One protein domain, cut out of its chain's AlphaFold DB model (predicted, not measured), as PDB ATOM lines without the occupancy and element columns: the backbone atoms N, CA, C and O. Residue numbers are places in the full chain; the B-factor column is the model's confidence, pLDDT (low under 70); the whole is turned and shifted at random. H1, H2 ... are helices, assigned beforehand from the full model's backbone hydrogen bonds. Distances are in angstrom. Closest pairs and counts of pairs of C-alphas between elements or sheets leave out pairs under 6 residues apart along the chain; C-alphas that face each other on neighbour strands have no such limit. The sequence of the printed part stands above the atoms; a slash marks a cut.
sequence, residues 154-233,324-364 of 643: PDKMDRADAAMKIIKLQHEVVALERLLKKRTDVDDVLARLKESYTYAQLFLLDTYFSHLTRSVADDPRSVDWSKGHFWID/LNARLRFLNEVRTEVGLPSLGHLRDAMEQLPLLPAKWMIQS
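AT A GLANCE: This is residues 154 to 233 and 324 to 364 of the 643 residues of an uncharacterized protein of Strigomonas culicis (UniProt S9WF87). A long helical hairpin, H1 and H2, makes the core and the length of this model, with H3 running alongside H1 but not clearly touching it. Short H4 stands at the end of the hairpin where H1 turns into H2, and the last stretch, residues 352 to 364 with H5, folds back toward the other end, where residues 209 to 233 form a long loop. The printed part has 121 residues with five named helices, H1 to H5 in order, and no named strand; the class is all helix. It is compact, with a radius of gyration of the C-alphas of 15.3 A and spans of 47 by 33 by 20 A.

HOW THE PARTS SIT: Start at H1, residues 154 to 180, which touches the hub H2, residues 187 to 208, in a helical hairpin: a shallow tilt of 23 degrees, opposite ways, closest C-alphas Ile 166 and Gln 201 at 5.2 A. H3, residues 324 to 337, is close to H1 but not clearly touching, with closest C-alphas Glu 172 and Arg 327 at 7.5 A. With Val 189 alone, H2 touches H4, residues 346 to 351; the C-alphas of Val 189 and Arg 347 are closest, 6.4 A. H2 and H5, residues 358 to 361, only just touch, with 3 pairs of C-alphas within 8 A, closest Ala 200 and Met 361 at 6.8 A. Every O i to N i+4 pair is within hydrogen-bond range in H1, H2 and H3; H4 has 0 of 2, but 3 of 3 O i to N i+3 pairs.

IN THESE COORDINATES: Find C-alpha 154 at (401.198, 296.215, 244.365); H1 runs 38.4 A from there. H2 spans 31.3 A, H3 20.0 A, and H5 ends at C-alpha 361, (387.784, 300.886, 251.475).

THE WHOLE: Residues 234 to 323 are not printed; C-alphas 233 and 324 are 36.5 A apart. Only residue 217 has pLDDT under 70.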
ATOM      1  N   PRO A 154     402.189 296.162 243.291       87.12
ATOM      2  CA  PRO A 154     401.198 296.215 244.365       87.12
ATOM      3  C   PRO A 154     400.404 297.527 244.405       87.12
ATOM      4  O   PRO A 154     399.186 297.488 244.509       87.12
ATOM      5  N   ASP A 155     401.065 298.673 244.219       88.94
ATOM      6  CA  ASP A 155     400.408 299.986 244.223       88.94
ATOM      7  C   ASP A 155     399.425 300.162 243.054       88.94
ATOM      8  O   ASP A 155     398.329 300.692 243.225       88.94
ATOM      9  N   LYS A 156     399.789 299.669 241.868       90.38
ATOM     10  CA  LYS A 156     398.925 299.656 240.686       90.38
ATOM     11  C   LYS A 156     397.727 298.731 240.874       90.38
ATOM     12  O   LYS A 156     396.611 299.077 240.493       90.38
ATOM     13  N   MET A 157     397.949 297.560 241.465       87.81
ATOM     14  CA  MET A 157     396.882 296.610 241.757       87.81
ATOM     15  C   MET A 157     395.919 297.144 242.825       87.81
ATOM     16  O   MET A 157     394.728 296.862 242.738       87.81
ATOM     17  N   ASP A 158     396.401 297.922 243.791       89.00
ATOM     18  CA  ASP A 158     395.554 298.574 244.794       89.00
ATOM     19  C   ASP A 158     394.745 299.727 244.172       89.00
ATOM     20  O   ASP A 158     393.546 299.848 244.433       89.00
ATOM     21  N   ARG A 159     395.338 300.506 243.252       91.19
ATOM     22  CA  ARG A 159     394.589 301.468 242.418       91.19
ATOM     23  C   ARG A 159     393.519 300.778 241.570       91.19
ATOM     24  O   ARG A 159     392.409 301.284 241.466       91.19
ATOM     25  N   ALA A 160     393.805 299.608 241.007       89.38
ATOM     26  CA  ALA A 160     392.828 298.851 240.224       89.38
ATOM     27  C   ALA A 160     391.586 298.462 241.028       89.38
ATOM     28  O   ALA A 160     390.463 298.713 240.585       89.38
ATOM     29  N   ASP A 161     391.786 297.930 242.235       88.62
ATOM     30  CA  ASP A 161     390.681 297.608 243.140       88.62
ATOM     31  C   ASP A 161     389.916 298.865 243.553       88.62
ATOM     32  O   ASP A 161     388.685 298.855 243.600       88.62
ATOM     33  N   ALA A 162     390.630 299.963 243.825       92.00
ATOM     34  CA  ALA A 162     390.012 301.241 244.149       92.00
ATOM     35  C   ALA A 162     389.135 301.750 242.991       92.00
ATOM     36  O   ALA A 162     387.991 302.131 243.235       92.00
ATOM     37  N   ALA A 163     389.614 301.699 241.743       92.06
ATOM     38  CA  ALA A 163     388.839 302.079 240.559       92.06
ATOM     39  C   ALA A 163     387.581 301.212 240.396       92.06
ATOM     40  O   ALA A 163     386.488 301.748 240.211       92.06
ATOM     41  N   MET A 164     387.707 299.890 240.554       89.25
ATOM     42  CA  MET A 164     386.561 298.978 240.516       89.25
ATOM     43  C   MET A 164     385.532 299.317 241.599       89.25
ATOM     44  O   MET A 164     384.332 299.383 241.325       89.25
ATOM     45  N   LYS A 165     385.981 299.564 242.834       92.00
ATOM     46  CA  LYS A 165     385.100 299.948 243.945       92.00
ATOM     47  C   LYS A 165     384.415 301.286 243.684       92.00
ATOM     48  O   LYS A 165     383.214 301.384 243.914       92.00
ATOM     49  N   ILE A 166     385.125 302.281 243.149       93.00
ATOM     50  CA  ILE A 166     384.541 303.575 242.760       93.00
ATOM     51  C   ILE A 166     383.399 303.372 241.761       93.00
ATOM     52  O   ILE A 166     382.317 303.918 241.966       93.00
ATOM     53  N   ILE A 167     383.602 302.554 240.725       90.56
ATOM     54  CA  ILE A 167     382.594 302.330 239.682       90.56
ATOM     55  C   ILE A 167     381.399 301.533 240.193       90.56
ATOM     56  O   ILE A 167     380.262 301.946 239.964       90.56
ATOM     57  N   LYS A 168     381.628 300.477 240.984       90.81
ATOM     58  CA  LYS A 168     380.545 299.762 241.676       90.81
ATOM     59  C   LYS A 168     379.721 300.722 242.534       90.81
ATOM     60  O   LYS A 168     378.505 300.792 242.387       90.81
ATOM     61  N   LEU A 169     380.373 301.535 243.367       93.88
ATOM     62  CA  LEU A 169     379.690 302.536 244.188       93.88
ATOM     63  C   LEU A 169     378.957 303.580 243.333       93.88
ATOM     64  O   LEU A 169     377.895 304.051 243.734       93.88
ATOM     65  N   GLN A 170     379.494 303.968 242.175       92.00
ATOM     66  CA  GLN A 170     378.839 304.912 241.269       92.00
ATOM     67  C   GLN A 170     377.544 304.318 240.704       92.00
ATOM     68  O   GLN A 170     376.508 304.988 240.712       92.00
ATOM     69  N   HIS A 171     377.573 303.057 240.270       90.88
ATOM     70  CA  HIS A 171     376.378 302.334 239.833       90.88
ATOM     71  C   HIS A 171     375.346 302.221 240.958       90.88
ATOM     72  O   HIS A 171     374.155 302.448 240.727       90.88
ATOM     73  N   GLU A 172     375.805 301.940 242.180       93.25
ATOM     74  CA  GLU A 172     374.959 301.889 243.370       93.25
ATOM     75  C   GLU A 172     374.287 303.231 243.665       93.25
ATOM     76  O   GLU A 172     373.073 303.284 243.853       93.25
ATOM     77  N   VAL A 173     375.038 304.335 243.637       92.75
ATOM     78  CA  VAL A 173     374.494 305.684 243.852       92.75
ATOM     79  C   VAL A 173     373.425 306.020 242.810       92.75
ATOM     80  O   VAL A 173     372.350 306.492 243.180       92.75
ATOM     81  N   VAL A 174     373.658 305.721 241.527       90.56
ATOM     82  CA  VAL A 174     372.666 305.953 240.459       90.56
ATOM     83  C   VAL A 174     371.387 305.142 240.693       90.56
ATOM     84  O   VAL A 174     370.278 305.635 240.468       90.56
ATOM     85  N   ALA A 175     371.507 303.895 241.146       91.25
ATOM     86  CA  ALA A 175     370.349 303.065 241.458       91.25
ATOM     87  C   ALA A 175     369.584 303.565 242.694       91.25
ATOM     88  O   ALA A 175     368.353 303.626 242.655       91.25
ATOM     89  N   LEU A 176     370.292 303.980 243.750       92.56
ATOM     90  CA  LEU A 176     369.697 304.577 244.948       92.56
ATOM     91  C   LEU A 176     368.936 305.864 244.610       92.56
ATOM     92  O   LEU A 176     367.809 306.048 245.059       92.56
ATOM     93  N   GLU A 177     369.483 306.721 243.746       92.00
ATOM     94  CA  GLU A 177     368.797 307.930 243.275       92.00
ATOM     95  C   GLU A 177     367.500 307.626 242.519       92.00
ATOM     96  O   GLU A 177     366.514 308.354 242.650       92.00
ATOM     97  N   ARG A 178     367.473 306.546 241.730       89.94
ATOM     98  CA  ARG A 178     366.247 306.099 241.052       89.94
ATOM     99  C   ARG A 178     365.213 305.556 242.032       89.94
ATOM    100  O   ARG A 178     364.025 305.780 241.812       89.94
ATOM    101  N   LEU A 179     365.642 304.846 243.073       89.69
ATOM    102  CA  LEU A 179     364.758 304.314 244.112       89.69
ATOM    103  C   LEU A 179     364.163 305.430 244.978       89.69
ATOM    104  O   LEU A 179     362.948 305.476 245.136       89.69
ATOM    105  N   LEU A 180     364.981 306.390 245.418       90.56
ATOM    106  CA  LEU A 180     364.540 307.559 246.191       90.56
ATOM    107  C   LEU A 180     363.485 308.394 245.444       90.56
ATOM    108  O   LEU A 180     362.558 308.923 246.049       90.56
ATOM    109  N   LYS A 181     363.563 308.475 244.108       90.81
ATOM    110  CA  LYS A 181     362.532 309.144 243.288       90.81
ATOM    111  C   LYS A 181     361.176 308.434 243.305       90.81
ATOM    112  O   LYS A 181     360.164 309.080 243.046       90.81
ATOM    113  N   LYS A 182     361.141 307.124 243.569       87.31
ATOM    114  CA  LYS A 182     359.906 306.325 243.584       87.31
ATOM    115  C   LYS A 182     359.162 306.383 244.922       87.31
ATOM    116  O   LYS A 182     358.009 305.974 244.933       87.31
ATOM    117  N   ARG A 183     359.788 306.940 245.971       76.88
ATOM    118  CA  ARG A 183     359.352 306.950 247.381       76.88
ATOM    119  C   ARG A 183     359.085 305.548 247.932       76.88
ATOM    120  O   ARG A 183     358.175 304.849 247.495       76.88
ATOM    121  N   THR A 184     359.876 305.142 248.912       77.19
ATOM    122  CA  THR A 184     359.799 303.828 249.559       77.19
ATOM    123  C   THR A 184     359.718 303.975 251.077       77.19
ATOM    124  O   THR A 184     359.996 305.032 251.634       77.19
ATOM    125  N   ASP A 185     359.342 302.912 251.786       83.12
ATOM    126  CA  ASP A 185     359.269 302.892 253.254       83.12
ATOM    127  C   ASP A 185     360.651 302.892 253.942       83.12
ATOM    128  O   ASP A 185     360.736 302.965 255.171       83.12
ATOM    129  N   VAL A 186     361.729 302.805 253.154       86.00
ATOM    130  CA  VAL A 186     363.134 302.757 253.589       86.00
ATOM    131  C   VAL A 186     363.958 303.948 253.080       86.00
ATOM    132  O   VAL A 186     365.187 303.880 253.067       86.00
ATOM    133  N   ASP A 187     363.310 305.045 252.674       88.38
ATOM    134  CA  ASP A 187     363.974 306.214 252.072       88.38
ATOM    135  C   ASP A 187     365.105 306.790 252.945       88.38
ATOM    136  O   ASP A 187     366.166 307.122 252.414       88.38
ATOM    137  N   ASP A 188     364.944 306.823 254.272       89.38
ATOM    138  CA  ASP A 188     365.982 307.294 255.204       89.38
ATOM    139  C   ASP A 188     367.265 306.451 255.113       89.38
ATOM    140  O   ASP A 188     368.382 306.975 255.069       89.38
ATOM    141  N   VAL A 189     367.106 305.128 255.015       90.25
ATOM    142  CA  VAL A 189     368.220 304.180 254.874       90.25
ATOM    143  C   VAL A 189     368.897 304.362 253.524       90.25
ATOM    144  O   VAL A 189     370.124 304.409 253.441       90.25
ATOM    145  N   LEU A 190     368.107 304.493 252.454       91.94
ATOM    146  CA  LEU A 190     368.624 304.697 251.101       91.94
ATOM    147  C   LEU A 190     369.397 306.017 250.988       91.94
ATOM    148  O   LEU A 190     370.449 306.057 250.348       91.94
ATOM    149  N   ALA A 191     368.913 307.081 251.635       91.94
ATOM    150  CA  ALA A 191     369.594 308.369 251.697       91.94
ATOM    151  C   ALA A 191     370.936 308.258 252.436       91.94
ATOM    152  O   ALA A 191     371.959 308.730 251.930       91.94
ATOM    153  N   ARG A 192     370.965 307.562 253.580       91.56
ATOM    154  CA  ARG A 192     372.197 307.360 254.352       91.56
ATOM    155  C   ARG A 192     373.203 306.454 253.639       91.56
ATOM    156  O   ARG A 192     374.402 306.729 253.671       91.56
ATOM    157  N   LEU A 193     372.735 305.414 252.948       92.94
ATOM    158  CA  LEU A 193     373.577 304.577 252.085       92.94
ATOM    159  C   LEU A 193     374.186 305.401 250.953       92.94
ATOM    160  O   LEU A 193     375.392 305.331 250.737       92.94
ATOM    161  N   LYS A 194     373.385 306.237 250.279       94.31
ATOM    162  CA  LYS A 194     373.880 307.131 249.224       94.31
ATOM    163  C   LYS A 194     374.987 308.053 249.745       94.31
ATOM    164  O   LYS A 194     376.003 308.216 249.066       94.31
ATOM    165  N   GLU A 195     374.808 308.643 250.925       93.06
ATOM    166  CA  GLU A 195     375.818 309.492 251.567       93.06
ATOM    167  C   GLU A 195     377.096 308.701 251.879       93.06
ATOM    168  O   GLU A 195     378.185 309.108 251.476       93.06
ATOM    169  N   SER A 196     376.966 307.526 252.503       93.50
ATOM    170  CA  SER A 196     378.104 306.659 252.827       93.50
ATOM    171  C   SER A 196     378.866 306.204 251.579       93.50
ATOM    172  O   SER A 196     380.094 306.159 251.596       93.50
ATOM    173  N   TYR A 197     378.163 305.865 250.497       94.94
ATOM    174  CA  TYR A 197     378.764 305.413 249.239       94.94
ATOM    175  C   TYR A 197     379.468 306.565 248.524       94.94
ATOM    176  O   TYR A 197     380.551 306.386 247.971       94.94
ATOM    177  N   THR A 198     378.887 307.763 248.588       93.50
ATOM    178  CA  THR A 198     379.500 308.989 248.067       93.50
ATOM    179  C   THR A 198     380.779 309.331 248.829       93.50
ATOM    180  O   THR A 198     381.808 309.583 248.210       93.50
ATOM    181  N   TYR A 199     380.743 309.276 250.162       93.25
ATOM    182  CA  TYR A 199     381.926 309.487 250.995       93.25
ATOM    183  C   TYR A 199     383.034 308.473 250.681       93.25
ATOM    184  O   TYR A 199     384.189 308.855 250.511       93.25
ATOM    185  N   ALA A 200     382.682 307.194 250.530       93.81
ATOM    186  CA  ALA A 200     383.635 306.147 250.177       93.81
ATOM    187  C   ALA A 200     384.295 306.380 248.807       93.81
ATOM    188  O   ALA A 200     385.502 306.193 248.675       93.81
ATOM    189  N   GLN A 201     383.538 306.831 247.797       94.00
ATOM    190  CA  GLN A 201     384.111 307.210 246.498       94.00
ATOM    191  C   GLN A 201     385.136 308.336 246.645       94.00
ATOM    192  O   GLN A 201     386.229 308.235 246.094       94.00
ATOM    193  N   LEU A 202     384.805 309.386 247.402       92.19
ATOM    194  CA  LEU A 202     385.715 310.509 247.634       92.19
ATOM    195  C   LEU A 202     386.988 310.055 248.347       92.19
ATOM    196  O   LEU A 202     388.078 310.337 247.861       92.19
ATOM    197  N   PHE A 203     386.857 309.255 249.408       91.75
ATOM    198  CA  PHE A 203     387.999 308.672 250.108       91.75
ATOM    199  C   PHE A 203     388.912 307.870 249.167       91.75
ATOM    200  O   PHE A 203     390.129 308.057 249.182       91.75
ATOM    201  N   LEU A 204     388.345 306.994 248.329       92.75
ATOM    202  CA  LEU A 204     389.116 306.189 247.376       92.75
ATOM    203  C   LEU A 204     389.828 307.067 246.339       92.75
ATOM    204  O   LEU A 204     390.991 306.821 246.025       92.75
ATOM    205  N   LEU A 205     389.156 308.102 245.832       91.44
ATOM    206  CA  LEU A 205     389.739 309.030 244.868       91.44
ATOM    207  C   LEU A 205     390.862 309.869 245.484       91.44
ATOM    208  O   LEU A 205     391.933 309.973 244.896       91.44
ATOM    209  N   ASP A 206     390.641 310.440 246.666       88.19
ATOM    210  CA  ASP A 206     391.631 311.266 247.364       88.19
ATOM    211  C   ASP A 206     392.836 310.450 247.838       88.19
ATOM    212  O   ASP A 206     393.950 310.964 247.891       88.19
ATOM    213  N   THR A 207     392.632 309.169 248.152       87.75
ATOM    214  CA  THR A 207     393.719 308.287 248.584       87.75
ATOM    215  C   THR A 207     394.507 307.763 247.388       87.75
ATOM    216  O   THR A 207     395.714 307.954 247.325       87.75
ATOM    217  N   TYR A 208     393.856 307.115 246.421       90.25
ATOM    218  CA  TYR A 208     394.544 306.331 245.384       90.25
ATOM    219  C   TYR A 208     394.737 307.076 244.057       90.25
ATOM    220  O   TYR A 208     395.545 306.654 243.229       90.25
ATOM    221  N   PHE A 209     394.018 308.182 243.849       90.56
ATOM    222  CA  PHE A 209     393.971 308.922 242.584       90.56
ATOM    223  C   PHE A 209     394.162 310.433 242.762       90.56
ATOM    224  O   PHE A 209     393.766 311.214 241.900       90.56
ATOM    225  N   SER A 210     394.814 310.860 243.847       86.38
ATOM    226  CA  SER A 210     395.119 312.274 244.125       86.38
ATOM    227  C   SER A 210     395.960 312.956 243.039       86.38
ATOM    228  O   SER A 210     395.935 314.177 242.907       86.38
ATOM    229  N   HIS A 211     396.694 312.169 242.251       86.12
ATOM    230  CA  HIS A 211     397.500 312.619 241.121       86.12
ATOM    231  C   HIS A 211     396.671 312.952 239.866       86.12
ATOM    232  O   HIS A 211     397.180 313.611 238.958       86.12
ATOM    233  N   LEU A 212     395.408 312.514 239.791       88.50
ATOM    234  CA  LEU A 212     394.528 312.786 238.657       88.50
ATOM    235  C   LEU A 212     393.794 314.122 238.825       88.50
ATOM    236  O   LEU A 212     393.374 314.513 239.913       88.50
ATOM    237  N   THR A 213     393.593 314.827 237.713       86.81
ATOM    238  CA  THR A 213     392.858 316.098 237.701       86.81
ATOM    239  C   THR A 213     391.349 315.871 237.807       86.81
ATOM    240  O   THR A 213     390.799 315.020 237.105       86.81
ATOM    241  N   ARG A 214     390.657 316.679 238.620       85.12
ATOM    242  CA  ARG A 214     389.186 316.692 238.686       85.12
ATOM    243  C   ARG A 214     388.608 317.270 237.388       85.12
ATOM    244  O   ARG A 214     389.063 318.317 236.934       85.12
ATOM    245  N   SER A 215     387.650 316.580 236.768       72.50
ATOM    246  CA  SER A 215     387.133 316.923 235.429       72.50
ATOM    247  C   SER A 215     386.025 317.973 235.429       72.50
ATOM    248  O   SER A 215     385.845 318.659 234.427       72.50
ATOM    249  N   VAL A 216     385.289 318.116 236.534       75.19
ATOM    250  CA  VAL A 216     384.209 319.100 236.685       75.19
ATOM    251  C   VAL A 216     384.422 319.835 238.002       75.19
ATOM    252  O   VAL A 216     384.547 319.189 239.037       75.19
ATOM    253  N   ALA A 217     384.461 321.171 237.966       66.19
ATOM    254  CA  ALA A 217     384.710 321.995 239.154       66.19
ATOM    255  C   ALA A 217     383.677 321.760 240.275       66.19
ATOM    256  O   ALA A 217     384.025 321.842 241.449       66.19
ATOM    257  N   ASP A 218     382.444 321.399 239.902       70.06
ATOM    258  CA  ASP A 218     381.306 321.274 240.818       70.06
ATOM    259  C   ASP A 218     380.996 319.831 241.268       70.06
ATOM    260  O   ASP A 218     380.170 319.644 242.160       70.06
ATOM    261  N   ASP A 219     381.629 318.799 240.688       79.69
ATOM    262  CA  ASP A 219     381.480 317.411 241.161       79.69
ATOM    263  C   ASP A 219     382.834 316.845 241.618       79.69
ATOM    264  O   ASP A 219     383.636 316.418 240.778       79.69
ATOM    265  N   PRO A 220     383.091 316.765 242.938       79.00
ATOM    266  CA  PRO A 220     384.361 316.269 243.466       79.00
ATOM    267  C   PRO A 220     384.633 314.794 243.117       79.00
ATOM    268  O   PRO A 220     385.776 314.340 243.192       79.00
ATOM    269  N   ARG A 221     383.616 314.038 242.680       84.62
ATOM    270  CA  ARG A 221     383.753 312.638 242.238       84.62
ATOM    271  C   ARG A 221     384.191 312.517 240.779       84.62
ATOM    272  O   ARG A 221     384.579 311.436 240.343       84.62
ATOM    273  N   SER A 222     384.120 313.604 240.014       85.00
ATOM    274  CA  SER A 222     384.445 313.620 238.592       85.00
ATOM    275  C   SER A 222     385.961 313.705 238.400       85.00
ATOM    276  O   SER A 222     386.589 314.689 238.799       85.00
ATOM    277  N   VAL A 223     386.556 312.678 237.790       86.94
ATOM    278  CA  VAL A 223     387.997 312.608 237.507       86.94
ATOM    279  C   VAL A 223     388.253 312.411 236.021       86.94
ATOM    280  O   VAL A 223     387.589 311.610 235.359       86.94
ATOM    281  N   ASP A 224     389.251 313.126 235.500       88.50
ATOM    282  CA  ASP A 224     389.749 312.928 234.145       88.50
ATOM    283  C   ASP A 224     390.615 311.663 234.081       88.50
ATOM    284  O   ASP A 224     391.827 311.693 234.279       88.50
ATOM    285  N   TRP A 225     389.978 310.538 233.766       88.81
ATOM    286  CA  TRP A 225     390.656 309.256 233.584       88.81
ATOM    287  C   TRP A 225     391.509 309.184 232.308       88.81
ATOM    288  O   TRP A 225     392.136 308.158 232.065       88.81
ATOM    289  N   SER A 226     391.533 310.201 231.443       85.94
ATOM    290  CA  SER A 226     392.242 310.112 230.157       85.94
ATOM    291  C   SER A 226     393.750 310.361 230.269       85.94
ATOM    292  O   SER A 226     394.513 309.899 229.417       85.94
ATOM    293  N   LYS A 227     394.194 311.066 231.315       87.56
ATOM    294  CA  LYS A 227     395.570 311.561 231.467       87.56
ATOM    295  C   LYS A 227     395.982 311.641 232.936       87.56
ATOM    296  O   LYS A 227     395.146 311.560 233.822       87.56
ATOM    297  N   GLY A 228     397.271 311.866 233.179       87.44
ATOM    298  CA  GLY A 228     397.811 312.088 234.526       87.44
ATOM    299  C   GLY A 228     398.235 310.819 235.266       87.44
ATOM    300  O   GLY A 228     398.864 310.943 236.305       87.44
ATOM    301  N   HIS A 229     397.955 309.633 234.714       90.81
ATOM    302  CA  HIS A 229     398.376 308.340 235.267       90.81
ATOM    303  C   HIS A 229     399.889 308.242 235.471       90.81
ATOM    304  O   HIS A 229     400.676 308.820 234.711       90.81
ATOM    305  N   PHE A 230     400.296 307.446 236.458       91.69
ATOM    306  CA  PHE A 230     401.696 307.073 236.624       91.69
ATOM    307  C   PHE A 230     402.190 306.253 235.427       91.69
ATOM    308  O   PHE A 230     401.446 305.471 234.836       91.69
ATOM    309  N   TRP A 231     403.479 306.354 235.104       91.31
ATOM    310  CA  TRP A 231     404.088 305.562 234.033       91.31
ATOM    311  C   TRP A 231     403.855 304.055 234.214       91.31
ATOM    312  O   TRP A 231     403.563 303.371 233.237       91.31
ATOM    313  N   ILE A 232     403.923 303.546 235.453       89.69
ATOM    314  CA  ILE A 232     403.679 302.128 235.765       89.69
ATOM    315  C   ILE A 232     402.230 301.692 235.486       89.69
ATOM    316  O   ILE A 232     401.982 300.529 235.154       89.69
ATOM    317  N   ASP A 233     401.275 302.621 235.578       90.81
ATOM    318  CA  ASP A 233     399.872 302.369 235.246       90.81
ATOM    319  C   ASP A 233     399.666 302.306 233.738       90.81
ATOM    320  O   ASP A 233     398.809 301.560 233.282       90.81
ATOM    321  N   LEU A 324     365.331 296.824 245.749       90.12
ATOM    322  CA  LEU A 324     365.813 296.876 247.139       90.12
ATOM    323  C   LEU A 324     366.629 295.624 247.504       90.12
ATOM    324  O   LEU A 324     367.656 295.728 248.169       90.12
ATOM    325  N   ASN A 325     366.231 294.452 247.000       90.19
ATOM    326  CA  ASN A 325     366.948 293.195 247.223       90.19
ATOM    327  C   ASN A 325     368.355 293.209 246.615       90.19
ATOM    328  O   ASN A 325     369.279 292.652 247.199       90.19
ATOM    329  N   ALA A 326     368.551 293.854 245.461       89.81
ATOM    330  CA  ALA A 326     369.888 294.041 244.905       89.81
ATOM    331  C   ALA A 326     370.763 294.939 245.789       89.81
ATOM    332  O   ALA A 326     371.932 294.620 245.984       89.81
ATOM    333  N   ARG A 327     370.203 296.001 246.389       92.56
ATOM    334  CA  ARG A 327     370.957 296.866 247.317       92.56
ATOM    335  C   ARG A 327     371.359 296.113 248.587       92.56
ATOM    336  O   ARG A 327     372.491 296.235 249.044       92.56
ATOM    337  N   LEU A 328     370.446 295.301 249.131       91.81
ATOM    338  CA  LEU A 328     370.732 294.444 250.285       91.81
ATOM    339  C   LEU A 328     371.828 293.423 249.968       91.81
ATOM    340  O   LEU A 328     372.734 293.239 250.776       91.81
ATOM    341  N   ARG A 329     371.765 292.784 248.791       92.00
ATOM    342  CA  ARG A 329     372.804 291.851 248.331       92.00
ATOM    343  C   ARG A 329     374.161 292.529 248.240       92.00
ATOM    344  O   ARG A 329     375.087 292.036 248.866       92.00
ATOM    345  N   PHE A 330     374.251 293.679 247.573       92.50
ATOM    346  CA  PHE A 330     375.505 294.427 247.478       92.50
ATOM    347  C   PHE A 330     376.066 294.788 248.862       92.50
ATOM    348  O   PHE A 330     377.239 294.556 249.147       92.50
ATOM    349  N   LEU A 331     375.227 295.297 249.770       92.12
ATOM    350  CA  LEU A 331     375.664 295.619 251.129       92.12
ATOM    351  C   LEU A 331     376.144 294.371 251.891       92.12
ATOM    352  O   LEU A 331     377.149 294.426 252.598       92.12
ATOM    353  N   ASN A 332     375.458 293.240 251.736       92.62
ATOM    354  CA  ASN A 332     375.858 291.976 252.346       92.62
ATOM    355  C   ASN A 332     377.140 291.406 251.733       92.62
ATOM    356  O   ASN A 332     377.961 290.874 252.476       92.62
ATOM    357  N   GLU A 333     377.359 291.553 250.428       91.00
ATOM    358  CA  GLU A 333     378.619 291.204 249.763       91.00
ATOM    359  C   GLU A 333     379.782 291.996 250.373       91.00
ATOM    360  O   GLU A 333     380.756 291.405 250.830       91.00
ATOM    361  N   VAL A 334     379.634 293.319 250.511       91.38
ATOM    362  CA  VAL A 334     380.642 294.178 251.155       91.38
ATOM    363  C   VAL A 334     380.926 293.751 252.599       91.38
ATOM    364  O   VAL A 334     382.078 293.717 253.032       91.38
ATOM    365  N   ARG A 335     379.879 293.438 253.369       90.62
ATOM    366  CA  ARG A 335     380.006 293.053 254.783       90.62
ATOM    367  C   ARG A 335     380.670 291.693 254.952       90.62
ATOM    368  O   ARG A 335     381.574 291.553 255.770       90.62
ATOM    369  N   THR A 336     380.240 290.711 254.171       88.25
ATOM    370  CA  THR A 336     380.790 289.353 254.224       88.25
ATOM    371  C   THR A 336     382.239 289.315 253.749       88.25
ATOM    372  O   THR A 336     383.034 288.596 254.347       88.25
ATOM    373  N   GLU A 337     382.625 290.158 252.781       85.00
ATOM    374  CA  GLU A 337     384.021 290.297 252.337       85.00
ATOM    375  C   GLU A 337     384.971 290.709 253.478       85.00
ATOM    376  O   GLU A 337     386.139 290.329 253.470       85.00
ATOM    377  N   VAL A 338     384.485 291.442 254.486       85.12
ATOM    378  CA  VAL A 338     385.285 291.859 255.654       85.12
ATOM    379  C   VAL A 338     385.002 291.045 256.926       85.12
ATOM    380  O   VAL A 338     385.393 291.465 258.018       85.12
ATOM    381  N   GLY A 339     384.307 289.910 256.807       85.00
ATOM    382  CA  GLY A 339     384.000 289.013 257.927       85.00
ATOM    383  C   GLY A 339     382.861 289.477 258.845       85.00
ATOM    384  O   GLY A 339     382.735 288.980 259.963       85.00
ATOM    385  N   LEU A 340     382.030 290.430 258.411       87.12
ATOM    386  CA  LEU A 340     380.842 290.862 259.151       87.12
ATOM    387  C   LEU A 340     379.605 290.035 258.755       87.12
ATOM    388  O   LEU A 340     379.483 289.620 257.600       87.12
ATOM    389  N   PRO A 341     378.644 289.829 259.678       89.19
ATOM    390  CA  PRO A 341     377.435 289.068 259.384       89.19
ATOM    391  C   PRO A 341     376.543 289.793 258.368       89.19
ATOM    392  O   PRO A 341     376.440 291.029 258.369       89.19
ATOM    393  N   SER A 342     375.862 289.015 257.527       91.56
ATOM    394  CA  SER A 342     374.849 289.510 256.594       91.56
ATOM    395  C   SER A 342     373.619 290.042 257.331       91.56
ATOM    396  O   SER A 342     373.196 289.477 258.337       91.56
ATOM    397  N   LEU A 343     373.014 291.090 256.787       91.19
ATOM    398  CA  LEU A 343     371.758 291.670 257.246       91.19
ATOM    399  C   LEU A 343     370.564 290.938 256.623       91.19
ATOM    400  O   LEU A 343     370.619 290.543 255.453       91.19
ATOM    401  N   GLY A 344     369.481 290.793 257.393       89.38
ATOM    402  CA  GLY A 344     368.217 290.229 256.912       89.38
ATOM    403  C   GLY A 344     367.395 291.246 256.121       89.38
ATOM    404  O   GLY A 344     366.796 290.902 255.101       89.38
ATOM    405  N   HIS A 345     367.425 292.512 256.541       90.12
ATOM    406  CA  HIS A 345     366.737 293.617 255.885       90.12
ATOM    407  C   HIS A 345     367.627 294.862 255.783       90.12
ATOM    408  O   HIS A 345     368.541 295.072 256.575       90.12
ATOM    409  N   LEU A 346     367.338 295.739 254.810       87.81
ATOM    410  CA  LEU A 346     368.063 297.013 254.670       87.81
ATOM    411  C   LEU A 346     367.906 297.906 255.906       87.81
ATOM    412  O   LEU A 346     368.840 298.615 256.261       87.81
ATOM    413  N   ARG A 347     366.741 297.865 256.564       88.62
ATOM    414  CA  ARG A 347     366.448 298.685 257.748       88.62
ATOM    415  C   ARG A 347     367.427 298.414 258.893       88.62
ATOM    416  O   ARG A 347     367.859 299.360 259.543       88.62
ATOM    417  N   ASP A 348     367.859 297.164 259.034       88.06
ATOM    418  CA  ASP A 348     368.819 296.712 260.047       88.06
ATOM    419  C   ASP A 348     370.190 297.397 259.897       88.06
ATOM    420  O   ASP A 348     370.956 297.498 260.853       88.06
ATOM    421  N   ALA A 349     370.513 297.910 258.702       84.81
ATOM    422  CA  ALA A 349     371.771 298.608 258.458       84.81
ATOM    423  C   ALA A 349     371.896 299.893 259.296       84.81
ATOM    424  O   ALA A 349     373.002 300.262 259.685       84.81
ATOM    425  N   MET A 350     370.778 300.558 259.614       83.31
ATOM    426  CA  MET A 350     370.777 301.813 260.380       83.31
ATOM    427  C   MET A 350     371.314 301.661 261.802       83.31
ATOM    428  O   MET A 350     371.832 302.624 262.363       83.31
ATOM    429  N   GLU A 351     371.223 300.463 262.372       82.88
ATOM    430  CA  GLU A 351     371.707 300.168 263.720       82.88
ATOM    431  C   GLU A 351     373.224 299.914 263.754       82.88
ATOM    432  O   GLU A 351     373.818 299.824 264.826       82.88
ATOM    433  N   GLN A 352     373.877 299.814 262.588       78.19
ATOM    434  CA  GLN A 352     375.264 299.365 262.458       78.19
ATOM    435  C   GLN A 352     376.142 300.383 261.721       78.19
ATOM    436  O   GLN A 352     376.660 300.121 260.635       78.19
ATOM    437  N   LEU A 353     376.324 301.562 262.322       75.44
ATOM    438  CA  LEU A 353     377.241 302.583 261.812       75.44
ATOM    439  C   LEU A 353     378.708 302.272 262.182       75.44
ATOM    440  O   LEU A 353     378.970 301.908 263.328       75.44
ATOM    441  N   PRO A 354     379.679 302.479 261.265       80.69
ATOM    442  CA  PRO A 354     379.526 302.976 259.890       80.69
ATOM    443  C   PRO A 354     378.959 301.925 258.911       80.69
ATOM    444  O   PRO A 354     379.333 300.758 258.966       80.69
ATOM    445  N   LEU A 355     378.104 302.365 257.971       85.12
ATOM    446  CA  LEU A 355     377.421 301.485 256.998       85.12
ATOM    447  C   LEU A 355     378.389 300.749 256.061       85.12
ATOM    448  O   LEU A 355     378.153 299.594 255.711       85.12
ATOM    449  N   LEU A 356     379.463 301.425 255.646       87.25
ATOM    450  CA  LEU A 356     380.565 300.821 254.906       87.25
ATOM    451  C   LEU A 356     381.763 300.599 255.839       87.25
ATOM    452  O   LEU A 356     382.287 301.566 256.401       87.25
ATOM    453  N   PRO A 357     382.244 299.353 255.982       86.75
ATOM    454  CA  PRO A 357     383.421 299.058 256.788       86.75
ATOM    455  C   PRO A 357     384.684 299.710 256.214       86.75
ATOM    456  O   PRO A 357     384.996 299.547 255.034       86.75
ATOM    457  N   ALA A 358     385.480 300.372 257.060       84.56
ATOM    458  CA  ALA A 358     386.748 300.987 256.643       84.56
ATOM    459  C   ALA A 358     387.716 299.976 256.001       84.56
ATOM    460  O   ALA A 358     388.357 300.287 254.999       84.56
ATOM    461  N   LYS A 359     387.748 298.737 256.516       84.25
ATOM    462  CA  LYS A 359     388.552 297.635 255.959       84.25
ATOM    463  C   LYS A 359     388.235 297.333 254.491       84.25
ATOM    464  O   LYS A 359     389.120 296.899 253.772       84.25
ATOM    465  N   TRP A 360     387.007 297.584 254.035       87.25
ATOM    466  CA  TRP A 360     386.639 297.379 252.633       87.25
ATOM    467  C   TRP A 360     387.183 298.495 251.723       87.25
ATOM    468  O   TRP A 360     387.548 298.250 250.572       87.25
ATOM    469  N   MET A 361     387.282 299.728 252.231       87.38
ATOM    470  CA  MET A 361     387.784 300.886 251.475       87.38
ATOM    471  C   MET A 361     389.315 300.948 251.405       87.38
ATOM    472  O   MET A 361     389.873 301.535 250.479       87.38
ATOM    473  N   ILE A 362     390.006 300.340 252.361       87.31
ATOM    474  CA  ILE A 362     391.465 300.292 252.399       87.31
ATOM    475  C   ILE A 362     391.952 299.138 251.503       87.31
ATOM    476  O   ILE A 362     391.631 297.981 251.745       87.31
ATOM    477  N   GLN A 363     392.693 299.464 250.441       85.69
ATOM    478  CA  GLN A 363     393.265 298.506 249.490       85.69
ATOM    479  C   GLN A 363     394.681 298.080 249.877       85.69
ATOM    480  O   GLN A 363     395.031 296.934 249.627       85.69
ATOM    481  N   SER A 364     395.466 298.953 250.516       80.62
ATOM    482  CA  SER A 364     396.835 298.659 250.960       80.62
ATOM    483  C   SER A 364     396.919 298.418 252.471       80.62
ATOM    484  O   SER A 364     395.983 298.680 253.219       80.62
TER     485      SER A 364